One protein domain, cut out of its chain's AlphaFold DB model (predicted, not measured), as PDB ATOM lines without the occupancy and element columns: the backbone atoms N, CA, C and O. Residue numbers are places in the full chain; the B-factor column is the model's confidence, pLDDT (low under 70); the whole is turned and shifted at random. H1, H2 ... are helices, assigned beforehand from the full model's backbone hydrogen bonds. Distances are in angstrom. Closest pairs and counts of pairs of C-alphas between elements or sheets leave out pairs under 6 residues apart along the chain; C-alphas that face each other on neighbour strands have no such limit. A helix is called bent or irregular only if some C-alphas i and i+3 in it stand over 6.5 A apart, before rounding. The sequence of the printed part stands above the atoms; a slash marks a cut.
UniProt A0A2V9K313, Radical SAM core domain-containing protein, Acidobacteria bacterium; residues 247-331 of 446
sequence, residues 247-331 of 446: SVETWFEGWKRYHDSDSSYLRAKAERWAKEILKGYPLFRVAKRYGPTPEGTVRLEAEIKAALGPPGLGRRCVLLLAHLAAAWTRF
ATOM      1  N   SER A 247      -5.065  37.957  -1.610       97.62
ATOM      2  CA  SER A 247      -6.103  37.068  -1.074       97.62
ATOM      3  C   SER A 247      -5.633  35.617  -1.104       97.62
ATOM      4  O   SER A 247      -5.697  34.937  -0.087       97.62
ATOM      5  N   VAL A 248      -5.080  35.176  -2.241       97.62
ATOM      6  CA  VAL A 248      -4.501  33.834  -2.396       97.62
ATOM      7  C   VAL A 248      -3.340  33.605  -1.426       97.62
ATOM      8  O   VAL A 248      -3.307  32.566  -0.777       97.62
ATOM      9  N   GLU A 249      -2.431  34.573  -1.286       97.69
ATOM     10  CA  GLU A 249      -1.336  34.533  -0.306       97.69
ATOM     11  C   GLU A 249      -1.878  34.389   1.120       97.69
ATOM     12  O   GLU A 249      -1.484  33.480   1.840       97.69
ATOM     13  N   THR A 250      -2.843  35.232   1.503       98.38
ATOM     14  CA  THR A 250      -3.457  35.199   2.839       98.38
ATOM     15  C   THR A 250      -4.076  33.824   3.110       98.38
ATOM     16  O   THR A 250      -3.750  33.182   4.101       98.38
ATOM     17  N   TRP A 251      -4.908  33.307   2.203       98.50
ATOM     18  CA  TRP A 251      -5.505  31.976   2.355       98.50
ATOM     19  C   TRP A 251      -4.466  30.855   2.403       98.50
ATOM     20  O   TRP A 251      -4.685  29.858   3.088       98.50
ATOM     21  N   PHE A 252      -3.346  31.003   1.694       98.56
ATOM     22  CA  PHE A 252      -2.262  30.029   1.723       98.56
ATOM     23  C   PHE A 252      -1.545  30.010   3.079       98.56
ATOM     24  O   PHE A 252      -1.260  28.925   3.578       98.56
ATOM     25  N   GLU A 253      -1.345  31.161   3.731       98.50
ATOM     26  CA  GLU A 253      -0.877  31.213   5.127       98.50
ATOM     27  C   GLU A 253      -1.832  30.474   6.075       98.50
ATOM     28  O   GLU A 253      -1.406  29.628   6.863       98.50
ATOM     29  N   GLY A 254      -3.141  30.712   5.933       98.38
ATOM     30  CA  GLY A 254      -4.161  29.982   6.688       98.38
ATOM     31  C   GLY A 254      -4.116  28.474   6.442       98.38
ATOM     32  O   GLY A 254      -4.155  27.686   7.387       98.38
ATOM     33  N   TRP A 255      -3.986  28.053   5.183       98.56
ATOM     34  CA  TRP A 255      -3.866  26.641   4.829       98.56
ATOM     35  C   TRP A 255      -2.616  26.002   5.448       98.56
ATOM     36  O   TRP A 255      -2.740  24.977   6.121       98.56
ATOM     37  N   LYS A 256      -1.437  26.632   5.312       98.50
ATOM     38  CA  LYS A 256      -0.178  26.139   5.901       98.50
ATOM     39  C   LYS A 256      -0.325  25.897   7.399       98.50
ATOM     40  O   LYS A 256       0.174  24.903   7.911       98.50
ATOM     41  N   ARG A 257      -1.059  26.773   8.086       98.19
ATOM     42  CA  ARG A 257      -1.269  26.687   9.530       98.19
ATOM     43  C   ARG A 257      -2.275  25.620   9.960       98.19
ATOM     44  O   ARG A 257      -2.136  25.076  11.050       98.19
ATOM     45  N   TYR A 258      -3.306  25.367   9.155       98.44
ATOM     46  CA  TYR A 258      -4.499  24.651   9.617       98.44
ATOM     47  C   TYR A 258      -4.840  23.359   8.872       98.44
ATOM     48  O   TYR A 258      -5.743  22.655   9.318       98.44
ATOM     49  N   HIS A 259      -4.142  23.011   7.787       97.75
ATOM     50  CA  HIS A 259      -4.422  21.781   7.033       97.75
ATOM     51  C   HIS A 259      -4.294  20.505   7.881       97.75
ATOM     52  O   HIS A 259      -5.158  19.637   7.778       97.75
ATOM     53  N   ASP A 260      -3.323  20.470   8.800       97.19
ATOM     54  CA  ASP A 260      -3.066  19.346   9.714       97.19
ATOM     55  C   ASP A 260      -3.442  19.660  11.178       97.19
ATOM     56  O   ASP A 260      -2.962  19.033  12.116       97.19
ATOM     57  N   SER A 261      -4.304  20.656  11.410       97.12
ATOM     58  CA  SER A 261      -4.752  21.037  12.761       97.12
ATOM     59  C   SER A 261      -5.556  19.921  13.438       97.12
ATOM     60  O   SER A 261      -6.387  19.303  12.785       97.12
ATOM     61  N   ASP A 262      -5.468  19.755  14.761       96.25
ATOM     62  CA  ASP A 262      -6.296  18.787  15.513       96.25
ATOM     63  C   ASP A 262      -7.802  19.104  15.465       96.25
ATOM     64  O   ASP A 262      -8.648  18.205  15.462       96.25
ATOM     65  N   SER A 263      -8.160  20.386  15.350       97.12
ATOM     66  CA  SER A 263      -9.550  20.822  15.168       97.12
ATOM     67  C   SER A 263     -10.082  20.438  13.784       97.12
ATOM     68  O   SER A 263      -9.607  20.950  12.765       97.12
ATOM     69  N   SER A 264     -11.121  19.597  13.750       97.06
ATOM     70  CA  SER A 264     -11.811  19.183  12.519       97.06
ATOM     71  C   SER A 264     -12.368  20.370  11.730       97.06
ATOM     72  O   SER A 264     -12.251  20.410  10.506       97.06
ATOM     73  N   TYR A 265     -12.909  21.372  12.428       97.88
ATOM     74  CA  TYR A 265     -13.423  22.593  11.816       97.88
ATOM     75  C   TYR A 265     -12.320  23.394  11.103       97.88
ATOM     76  O   TYR A 265     -12.509  23.845   9.972       97.88
ATOM     77  N   LEU A 266     -11.148  23.550  11.730       98.31
ATOM     78  CA  LEU A 266     -10.039  24.306  11.138       98.31
ATOM     79  C   LEU A 266      -9.409  23.569   9.947       98.31
ATOM     80  O   LEU A 266      -9.063  24.222   8.962       98.31
ATOM     81  N   ARG A 267      -9.368  22.229   9.963       97.81
ATOM     82  CA  ARG A 267      -8.999  21.448   8.767       97.81
ATOM     83  C   ARG A 267      -9.986  21.670   7.623       97.81
ATOM     84  O   ARG A 267      -9.577  21.993   6.511       97.81
ATOM     85  N   ALA A 268     -11.292  21.616   7.895       97.38
ATOM     86  CA  ALA A 268     -12.320  21.891   6.886       97.38
ATOM     87  C   ALA A 268     -12.221  23.326   6.323       97.38
ATOM     88  O   ALA A 268     -12.466  23.567   5.136       97.38
ATOM     89  N   LYS A 269     -11.821  24.295   7.157       97.62
ATOM     90  CA  LYS A 269     -11.515  25.668   6.733       97.62
ATOM     91  C   LYS A 269     -10.309  25.711   5.788       97.62
ATOM     92  O   LYS A 269     -10.402  26.324   4.725       97.62
ATOM     93  N   ALA A 270      -9.227  25.010   6.123       98.19
ATOM     94  CA  ALA A 270      -8.060  24.878   5.256       98.19
ATOM     95  C   ALA A 270      -8.417  24.232   3.908       98.19
ATOM     96  O   ALA A 270      -8.033  24.748   2.859       98.19
ATOM     97  N   GLU A 271      -9.236  23.181   3.892       97.00
ATOM     98  CA  GLU A 271      -9.731  22.577   2.648       97.00
ATOM     99  C   GLU A 271     -10.538  23.562   1.790       97.00
ATOM    100  O   GLU A 271     -10.433  23.560   0.557       97.00
ATOM    101  N   ARG A 272     -11.352  24.420   2.420       96.19
ATOM    102  CA  ARG A 272     -12.069  25.491   1.716       96.19
ATOM    103  C   ARG A 272     -11.084  26.472   1.079       96.19
ATOM    104  O   ARG A 272     -11.228  26.762  -0.108       96.19
ATOM    105  N   TRP A 273     -10.074  26.933   1.814       97.69
ATOM    106  CA  TRP A 273      -9.031  27.802   1.264       97.69
ATOM    107  C   TRP A 273      -8.264  27.141   0.124       97.69
ATOM    108  O   TRP A 273      -8.094  27.774  -0.912       97.69
ATOM    109  N   ALA A 274      -7.895  25.863   0.234       96.81
ATOM    110  CA  ALA A 274      -7.252  25.130  -0.856       96.81
ATOM    111  C   ALA A 274      -8.106  25.163  -2.137       96.81
ATOM    112  O   ALA A 274      -7.597  25.440  -3.226       96.81
ATOM    113  N   LYS A 275      -9.429  24.973  -2.025       94.06
ATOM    114  CA  LYS A 275     -10.353  25.071  -3.169       94.06
ATOM    115  C   LYS A 275     -10.360  26.474  -3.789       94.06
ATOM    116  O   LYS A 275     -10.365  26.570  -5.020       94.06
ATOM    117  N   GLU A 276     -10.346  27.535  -2.981       94.31
ATOM    118  CA  GLU A 276     -10.309  28.930  -3.453       94.31
ATOM    119  C   GLU A 276      -8.954  29.314  -4.069       94.31
ATOM    120  O   GLU A 276      -8.912  29.862  -5.172       94.31
ATOM    121  N   ILE A 277      -7.840  28.931  -3.441       95.62
ATOM    122  CA  ILE A 277      -6.477  29.101  -3.968       95.62
ATOM    123  C   ILE A 277      -6.365  28.446  -5.343       95.62
ATOM    124  O   ILE A 277      -5.931  29.072  -6.314       95.62
ATOM    125  N   LEU A 278      -6.844  27.204  -5.465       91.19
ATOM    126  CA  LEU A 278      -6.835  26.501  -6.736       91.19
ATOM    127  C   LEU A 278      -7.643  27.262  -7.802       91.19
ATOM    128  O   LEU A 278      -7.306  27.197  -8.990       91.19
ATOM    129  N   LYS A 279      -8.759  27.921  -7.439       89.12
ATOM    130  CA  LYS A 279      -9.580  28.712  -8.387       89.12
ATOM    131  C   LYS A 279      -8.842  29.971  -8.847       89.12
ATOM    132  O   LYS A 279      -9.057  30.403  -9.975       89.12
ATOM    133  N   GLY A 280      -7.946  30.503  -8.017       89.19
ATOM    134  CA  GLY A 280      -7.092  31.647  -8.325       89.19
ATOM    135  C   GLY A 280      -5.962  31.368  -9.324       89.19
ATOM    136  O   GLY A 280      -5.372  32.322  -9.821       89.19
ATOM    137  N   TYR A 281      -5.675  30.107  -9.687       87.81
ATOM    138  CA  TYR A 281      -4.545  29.764 -10.573       87.81
ATOM    139  C   TYR A 281      -4.439  30.591 -11.872       87.81
ATOM    140  O   TYR A 281      -3.334  31.021 -12.212       87.81
ATOM    141  N   PRO A 282      -5.539  30.856 -12.611       86.50
ATOM    142  CA  PRO A 282      -5.510  31.695 -13.811       86.50
ATOM    143  C   PRO A 282      -4.888  33.082 -13.604       86.50
ATOM    144  O   PRO A 282      -4.286  33.629 -14.531       86.50
ATOM    145  N   LEU A 283      -4.975  33.631 -12.390       88.06
ATOM    146  CA  LEU A 283      -4.460  34.955 -12.053       88.06
ATOM    147  C   LEU A 283      -2.933  35.012 -12.096       88.06
ATOM    148  O   LEU A 283      -2.394  36.018 -12.551       88.06
ATOM    149  N   PHE A 284      -2.229  33.937 -11.718       91.31
ATOM    150  CA  PHE A 284      -0.761  33.913 -11.733       91.31
ATOM    151  C   PHE A 284      -0.201  34.129 -13.142       91.31
ATOM    152  O   PHE A 284       0.794  34.826 -13.316       91.31
ATOM    153  N   ARG A 285      -0.854  33.598 -14.184       88.12
ATOM    154  CA  ARG A 285      -0.425  33.826 -15.577       88.12
ATOM    155  C   ARG A 285      -0.521  35.292 -15.977       88.12
ATOM    156  O   ARG A 285       0.404  35.817 -16.593       88.12
ATOM    157  N   VAL A 286      -1.628  35.944 -15.629       89.56
ATOM    158  CA  VAL A 286      -1.858  37.358 -15.948       89.56
ATOM    159  C   VAL A 286      -0.917  38.243 -15.133       89.56
ATOM    160  O   VAL A 286      -0.253  39.108 -15.698       89.56
ATOM    161  N   ALA A 287      -0.791  37.982 -13.833       91.88
ATOM    162  CA  ALA A 287       0.030  38.771 -12.925       91.88
ATOM    163  C   ALA A 287       1.537  38.637 -13.187       91.88
ATOM    164  O   ALA A 287       2.238  39.636 -13.121       91.88
ATOM    165  N   LYS A 288       2.044  37.466 -13.595       92.44
ATOM    166  CA  LYS A 288       3.453  37.335 -14.015       92.44
ATOM    167  C   LYS A 288       3.802  38.192 -15.230       92.44
ATOM    168  O   LYS A 288       4.951  38.576 -15.392       92.44
ATOM    169  N   ARG A 289       2.832  38.444 -16.116       89.75
ATOM    170  CA  ARG A 289       3.058  39.186 -17.364       89.75
ATOM    171  C   ARG A 289       2.778  40.681 -17.240       89.75
ATOM    172  O   ARG A 289       3.440  41.472 -17.899       89.75
ATOM    173  N   TYR A 290       1.748  41.044 -16.483       87.94
ATOM    174  CA  TYR A 290       1.224  42.413 -16.432       87.94
ATOM    175  C   TYR A 290       1.170  42.989 -15.014       87.94
ATOM    176  O   TYR A 290       0.793  44.145 -14.850       87.94
ATOM    177  N   GLY A 291       1.472  42.184 -13.995       90.75
ATOM    178  CA  GLY A 291       1.498  42.621 -12.607       90.75
ATOM    179  C   GLY A 291       2.796  43.361 -12.267       90.75
ATOM    180  O   GLY A 291       3.808  43.172 -12.939       90.75
ATOM    181  N   PRO A 292       2.779  44.187 -11.211       93.75
ATOM    182  CA  PRO A 292       3.922  45.001 -10.809       93.75
ATOM    183  C   PRO A 292       4.984  44.220 -10.020       93.75
ATOM    184  O   PRO A 292       6.099  44.705  -9.873       93.75
ATOM    185  N   THR A 293       4.659  43.017  -9.530       92.31
ATOM    186  CA  THR A 293       5.536  42.172  -8.698       92.31
ATOM    187  C   THR A 293       5.665  40.745  -9.267       92.31
ATOM    188  O   THR A 293       5.171  39.768  -8.681       92.31
ATOM    189  N   PRO A 294       6.289  40.581 -10.450       93.62
ATOM    190  CA  PRO A 294       6.365  39.292 -11.131       93.62
ATOM    191  C   PRO A 294       7.189  38.250 -10.359       93.62
ATOM    192  O   PRO A 294       6.761  37.096 -10.308       93.62
ATOM    193  N   GLU A 295       8.299  38.616  -9.699       93.25
ATOM    194  CA  GLU A 295       9.110  37.643  -8.945       93.25
ATOM    195  C   GLU A 295       8.344  37.079  -7.745       93.25
ATOM    196  O   GLU A 295       8.302  35.864  -7.541       93.25
ATOM    197  N   GLY A 296       7.664  37.950  -6.988       93.19
ATOM    198  CA  GLY A 296       6.810  37.539  -5.869       93.19
ATOM    199  C   GLY A 296       5.671  36.620  -6.318       93.19
ATOM    200  O   GLY A 296       5.374  35.625  -5.658       93.19
ATOM    201  N   THR A 297       5.094  36.895  -7.491       95.38
ATOM    202  CA  THR A 297       4.051  36.054  -8.095       95.38
ATOM    203  C   THR A 297       4.581  34.665  -8.471       95.38
ATOM    204  O   THR A 297       3.909  33.667  -8.216       95.38
ATOM    205  N   VAL A 298       5.779  34.582  -9.067       95.75
ATOM    206  CA  VAL A 298       6.427  33.301  -9.415       95.75
ATOM    207  C   VAL A 298       6.715  32.480  -8.163       95.75
ATOM    208  O   VAL A 298       6.416  31.286  -8.145       95.75
ATOM    209  N   ARG A 299       7.255  33.116  -7.117       96.19
ATOM    210  CA  ARG A 299       7.555  32.450  -5.845       96.19
ATOM    211  C   ARG A 299       6.291  31.867  -5.213       96.19
ATOM    212  O   ARG A 299       6.258  30.677  -4.918       96.19
ATOM    213  N   LEU A 300       5.233  32.672  -5.098       96.12
ATOM    214  CA  LEU A 300       3.960  32.236  -4.525       96.12
ATOM    215  C   LEU A 300       3.335  31.068  -5.309       96.12
ATOM    216  O   LEU A 300       2.869  30.101  -4.713       96.12
ATOM    217  N   GLU A 301       3.356  31.113  -6.647       95.75
ATOM    218  CA  GLU A 301       2.851  30.007  -7.475       95.75
ATOM    219  C   GLU A 301       3.649  28.715  -7.256       95.75
ATOM    220  O   GLU A 301       3.064  27.629  -7.231       95.75
ATOM    221  N   ALA A 302       4.976  28.816  -7.117       95.81
ATOM    222  CA  ALA A 302       5.847  27.671  -6.890       95.81
ATOM    223  C   ALA A 302       5.587  27.022  -5.523       95.81
ATOM    224  O   ALA A 302       5.425  25.802  -5.462       95.81
ATOM    225  N   GLU A 303       5.469  27.823  -4.462       97.00
ATOM    226  CA  GLU A 303       5.140  27.345  -3.113       97.00
ATOM    227  C   GLU A 303       3.770  26.656  -3.077       97.00
ATOM    228  O   GLU A 303       3.649  25.529  -2.597       97.00
ATOM    229  N   ILE A 304       2.746  27.280  -3.669       96.62
ATOM    230  CA  ILE A 304       1.402  26.693  -3.750       96.62
ATOM    231  C   ILE A 304       1.427  25.391  -4.549       96.62
ATOM    232  O   ILE A 304       0.797  24.417  -4.151       96.62
ATOM    233  N   LYS A 305       2.161  25.340  -5.666       95.00
ATOM    234  CA  LYS A 305       2.269  24.128  -6.486       95.00
ATOM    235  C   LYS A 305       2.978  22.994  -5.742       95.00
ATOM    236  O   LYS A 305       2.614  21.839  -5.951       95.00
ATOM    237  N   ALA A 306       3.978  23.308  -4.921       96.12
ATOM    238  CA  ALA A 306       4.668  22.321  -4.095       96.12
ATOM    239  C   ALA A 306       3.746  21.759  -3.001       96.12
ATOM    240  O   ALA A 306       3.766  20.561  -2.748       96.12
ATOM    241  N   ALA A 307       2.910  22.612  -2.407       96.06
ATOM    242  CA  ALA A 307       2.039  22.254  -1.293       96.06
ATOM    243  C   ALA A 307       0.702  21.605  -1.706       96.06
ATOM    244  O   ALA A 307       0.297  20.595  -1.142       96.06
ATOM    245  N   LEU A 308       0.002  22.174  -2.693       94.38
ATOM    246  CA  LEU A 308      -1.339  21.754  -3.138       94.38
ATOM    247  C   LEU A 308      -1.331  20.970  -4.458       94.38
ATOM    248  O   LEU A 308      -2.382  20.534  -4.933       94.38
ATOM    249  N   GLY A 309      -0.159  20.808  -5.073       89.62
ATOM    250  CA  GLY A 309      -0.004  20.180  -6.379       89.62
ATOM    251  C   GLY A 309      -0.344  21.104  -7.560       89.62
ATOM    252  O   GLY A 309      -0.809  22.235  -7.404       89.62
ATOM    253  N   PRO A 310      -0.089  20.649  -8.799       83.94
ATOM    254  CA  PRO A 310      -0.387  21.427  -9.994       83.94
ATOM    255  C   PRO A 310      -1.896  21.502 -10.278       83.94
ATOM    256  O   PRO A 310      -2.641  20.573  -9.962       83.94
ATOM    257  N   PRO A 311      -2.361  22.537 -11.004       81.12
ATOM    258  CA  PRO A 311      -3.748  22.601 -11.438       81.12
ATOM    259  C   PRO A 311      -4.066  21.421 -12.368       81.12
ATOM    260  O   PRO A 311      -3.276  21.081 -13.262       81.12
ATOM    261  N   GLY A 312      -5.245  20.823 -12.175       81.81
ATOM    262  CA  GLY A 312      -5.760  19.748 -13.026       81.81
ATOM    263  C   GLY A 312      -5.958  20.177 -14.487       81.81
ATOM    264  O   GLY A 312      -6.003  21.370 -14.799       81.81
ATOM    265  N   LEU A 313      -6.108  19.201 -15.388       77.94
ATOM    266  CA  LEU A 313      -6.159  19.394 -16.848       77.94
ATOM    267  C   LEU A 313      -7.150  20.481 -17.297       77.94
ATOM    268  O   LEU A 313      -6.756  21.404 -18.005       77.94
ATOM    269  N   GLY A 314      -8.397  20.455 -16.813       76.62
ATOM    270  CA  GLY A 314      -9.399  21.466 -17.183       76.62
ATOM    271  C   GLY A 314      -8.996  22.899 -16.808       76.62
ATOM    272  O   GLY A 314      -9.228  23.839 -17.567       76.62
ATOM    273  N   ARG A 315      -8.301  23.084 -15.679       78.19
ATOM    274  CA  ARG A 315      -7.802  24.404 -15.257       78.19
ATOM    275  C   ARG A 315      -6.609  24.855 -16.097       78.19
ATOM    276  O   ARG A 315      -6.463  26.052 -16.332       78.19
ATOM    277  N   ARG A 316      -5.794  23.923 -16.604       77.88
ATOM    278  CA  ARG A 316      -4.729  24.227 -17.579       77.88
ATOM    279  C   ARG A 316      -5.292  24.764 -18.895       77.88
ATOM    280  O   ARG A 316      -4.688  25.663 -19.466       77.88
ATOM    281  N   CYS A 317      -6.467  24.306 -19.326       78.56
ATOM    282  CA  CYS A 317      -7.160  24.891 -20.478       78.56
ATOM    283  C   CYS A 317      -7.647  26.321 -20.186       78.56
ATOM    284  O   CYS A 317      -7.399  27.227 -20.978       78.56
ATOM    285  N   VAL A 318      -8.258  26.562 -19.019       79.25
ATOM    286  CA  VAL A 318      -8.685  27.916 -18.599       79.25
ATOM    287  C   VAL A 318      -7.496  28.881 -18.494       79.25
ATOM    288  O   VAL A 318      -7.609  30.049 -18.860       79.25
ATOM    289  N   LEU A 319      -6.331  28.393 -18.057       79.56
ATOM    290  CA  LEU A 319      -5.089  29.168 -17.994       79.56
ATOM    291  C   LEU A 319      -4.663  29.734 -19.361       79.56
ATOM    292  O   LEU A 319      -4.116  30.834 -19.403       79.56
ATOM    293  N   LEU A 320      -4.932  29.031 -20.466       78.12
ATOM    294  CA  LEU A 320      -4.649  29.528 -21.821       78.12
ATOM    295  C   LEU A 320      -5.586  30.682 -22.206       78.12
ATOM    296  O   LEU A 320      -5.159  31.652 -22.833       78.12
ATOM    297  N   LEU A 321      -6.845  30.622 -21.763       85.25
ATOM    298  CA  LEU A 321      -7.837  31.676 -21.995       85.25
ATOM    299  C   LEU A 321      -7.602  32.917 -21.126       85.25
ATOM    300  O   LEU A 321      -8.078  33.994 -21.474       85.25
ATOM    301  N   ALA A 322      -6.848  32.807 -20.029       85.31
ATOM    302  CA  ALA A 322      -6.609  33.918 -19.107       85.31
ATOM    303  C   ALA A 322      -5.959  35.133 -19.797       85.31
ATOM    304  O   ALA A 322      -6.333  36.273 -19.528       85.31
ATOM    305  N   HIS A 323      -5.033  34.909 -20.738       82.62
ATOM    306  CA  HIS A 323      -4.423  35.996 -21.509       82.62
ATOM    307  C   HIS A 323      -5.402  36.646 -22.489       82.62
ATOM    308  O   HIS A 323      -5.391  37.868 -22.626       82.62
ATOM    309  N   LEU A 324      -6.270  35.856 -23.126       87.94
ATOM    310  CA  LEU A 324      -7.320  36.379 -24.000       87.94
ATOM    311  C   LEU A 324      -8.335  37.195 -23.198       87.94
ATOM    312  O   LEU A 324      -8.679  38.300 -23.601       87.94
ATOM    313  N   ALA A 325      -8.744  36.709 -22.024       87.94
ATOM    314  CA  ALA A 325      -9.630  37.430 -21.118       87.94
ATOM    315  C   ALA A 325      -9.000  38.745 -20.624       87.94
ATOM    316  O   ALA A 325      -9.672  39.776 -20.595       87.94
ATOM    317  N   ALA A 326      -7.705  38.745 -20.294       87.62
ATOM    318  CA  ALA A 326      -6.982  39.957 -19.912       87.62
ATOM    319  C   ALA A 326      -6.862  40.955 -21.079       87.62
ATOM    320  O   ALA A 326      -7.094  42.150 -20.896       87.62
ATOM    321  N   ALA A 327      -6.549  40.477 -22.288       88.62
ATOM    322  CA  ALA A 327      -6.490  41.307 -23.490       88.62
ATOM    323  C   ALA A 327      -7.864  41.899 -23.840       88.62
ATOM    324  O   ALA A 327      -7.961  43.094 -24.117       88.62
ATOM    325  N   TRP A 328      -8.924  41.093 -23.750       90.88
ATOM    326  CA  TRP A 328     -10.306  41.535 -23.909       90.88
ATOM    327  C   TRP A 328     -10.672  42.598 -22.875       90.88
ATOM    328  O   TRP A 328     -11.158  43.661 -23.241       90.88
ATOM    329  N   THR A 329     -10.349  42.369 -21.601       88.88
ATOM    330  CA  THR A 329     -10.590  43.343 -20.526       88.88
ATOM    331  C   THR A 329      -9.880  44.668 -20.826       88.88
ATOM    332  O   THR A 329     -10.502  45.730 -20.806       88.88
ATOM    333  N   ARG A 330      -8.601  44.621 -21.222       88.75
ATOM    334  CA  ARG A 330      -7.833  45.810 -21.624       88.75
ATOM    335  C   ARG A 330      -8.456  46.535 -22.817       88.75
ATOM    336  O   ARG A 330      -8.488  47.762 -22.825       88.75
ATOM    337  N   PHE A 331      -8.932  45.796 -23.816       92.44
ATOM    338  CA  PHE A 331      -9.639  46.357 -24.966       92.44
ATOM    339  C   PHE A 331     -10.931  47.054 -24.527       92.44
ATOM    340  O   PHE A 331     -11.137  48.220 -24.851       92.44
TER     341      PHE A 331
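AT A GLANCE: This is residues 247 to 331 of the 446 residues of the protein "Radical SAM core domain-containing protein" of Acidobacteria bacterium (UniProt A0A2V9K313). Two helical hairpins, H1 with H2 and H3 with H4, follow one another in an elongated array, and the longest helix, H5, packs on H3 on the side away from H4. The two hairpins are only loosely joined: H4 comes close to H1 and H2 without clearly touching either. The printed part has 85 residues with five named helices, in the order H1, H2, H3, H4, H5, and no named strand, and its class is all helix. It is only just compact, close to loose, with a radius of gyration of the C-alphas of 14.1 A, and the C-alphas span 48 by 26 by 20 A.

HOW THE PARTS SIT: H5, residues 313 to 331, touches H3, residues 281 to 290; their closest C-alphas, those of Leu 319 and Pro 282, are 4.9 A apart. They run the same way at a steep tilt of 41 degrees. H5 has a kink of 32 degrees near residue 321; it is neither bent nor irregular, but only just: C-alphas 320 and 323 are 6.5 A apart. H3 and H4, residues 294 to 308, touch as a helical hairpin, opposite ways at a shallow tilt of 17 degrees, closest at the C-alphas of Lys 288 and Pro 294, 4.5 A. H4 and H5 are apart. H1, residues 247 to 258, and H2, residues 264 to 279, touch as the other helical hairpin, opposite ways at a shallow tilt of 31 degrees, with the C-alphas of Trp 255 and Ala 270 closest at 4.6 A. H4 is close to H1 but not clearly touching, with the C-alphas of Leu 300 and Glu 249 closest at 7.2 A. H2 and H3 meet only through their link. H2 and H5 are only just apart, 8.3 A at the closest C-alphas. In H1, H2 and H4 every O i to N i+4 pair is within hydrogen-bond range; in H3 3 of 6 are, and in H5 11 of 15.

IN THESE COORDINATES: H5 is 28.4 A from first to last C-alpha and ends at C-alpha 331 (-9.639, 46.357, -24.966). H2 is 23.1 A long, H4 20.8 A, H1 16.5 A and H3 15.1 A. H1 begins at C-alpha 247 (-6.103, 37.068, -1.074), and H4 begins at C-alpha 294 (6.365, 39.292, -11.131).

THE WHOLE: The two C-alphas farthest apart, those of Asp 262 and Phe 331, are 49.1 A apart. The printed part has no cut, and its four links between helices are tight. The mean pLDDT of the printed part is 92.0, H5 has a mean of 84, and no printed residue is under 70.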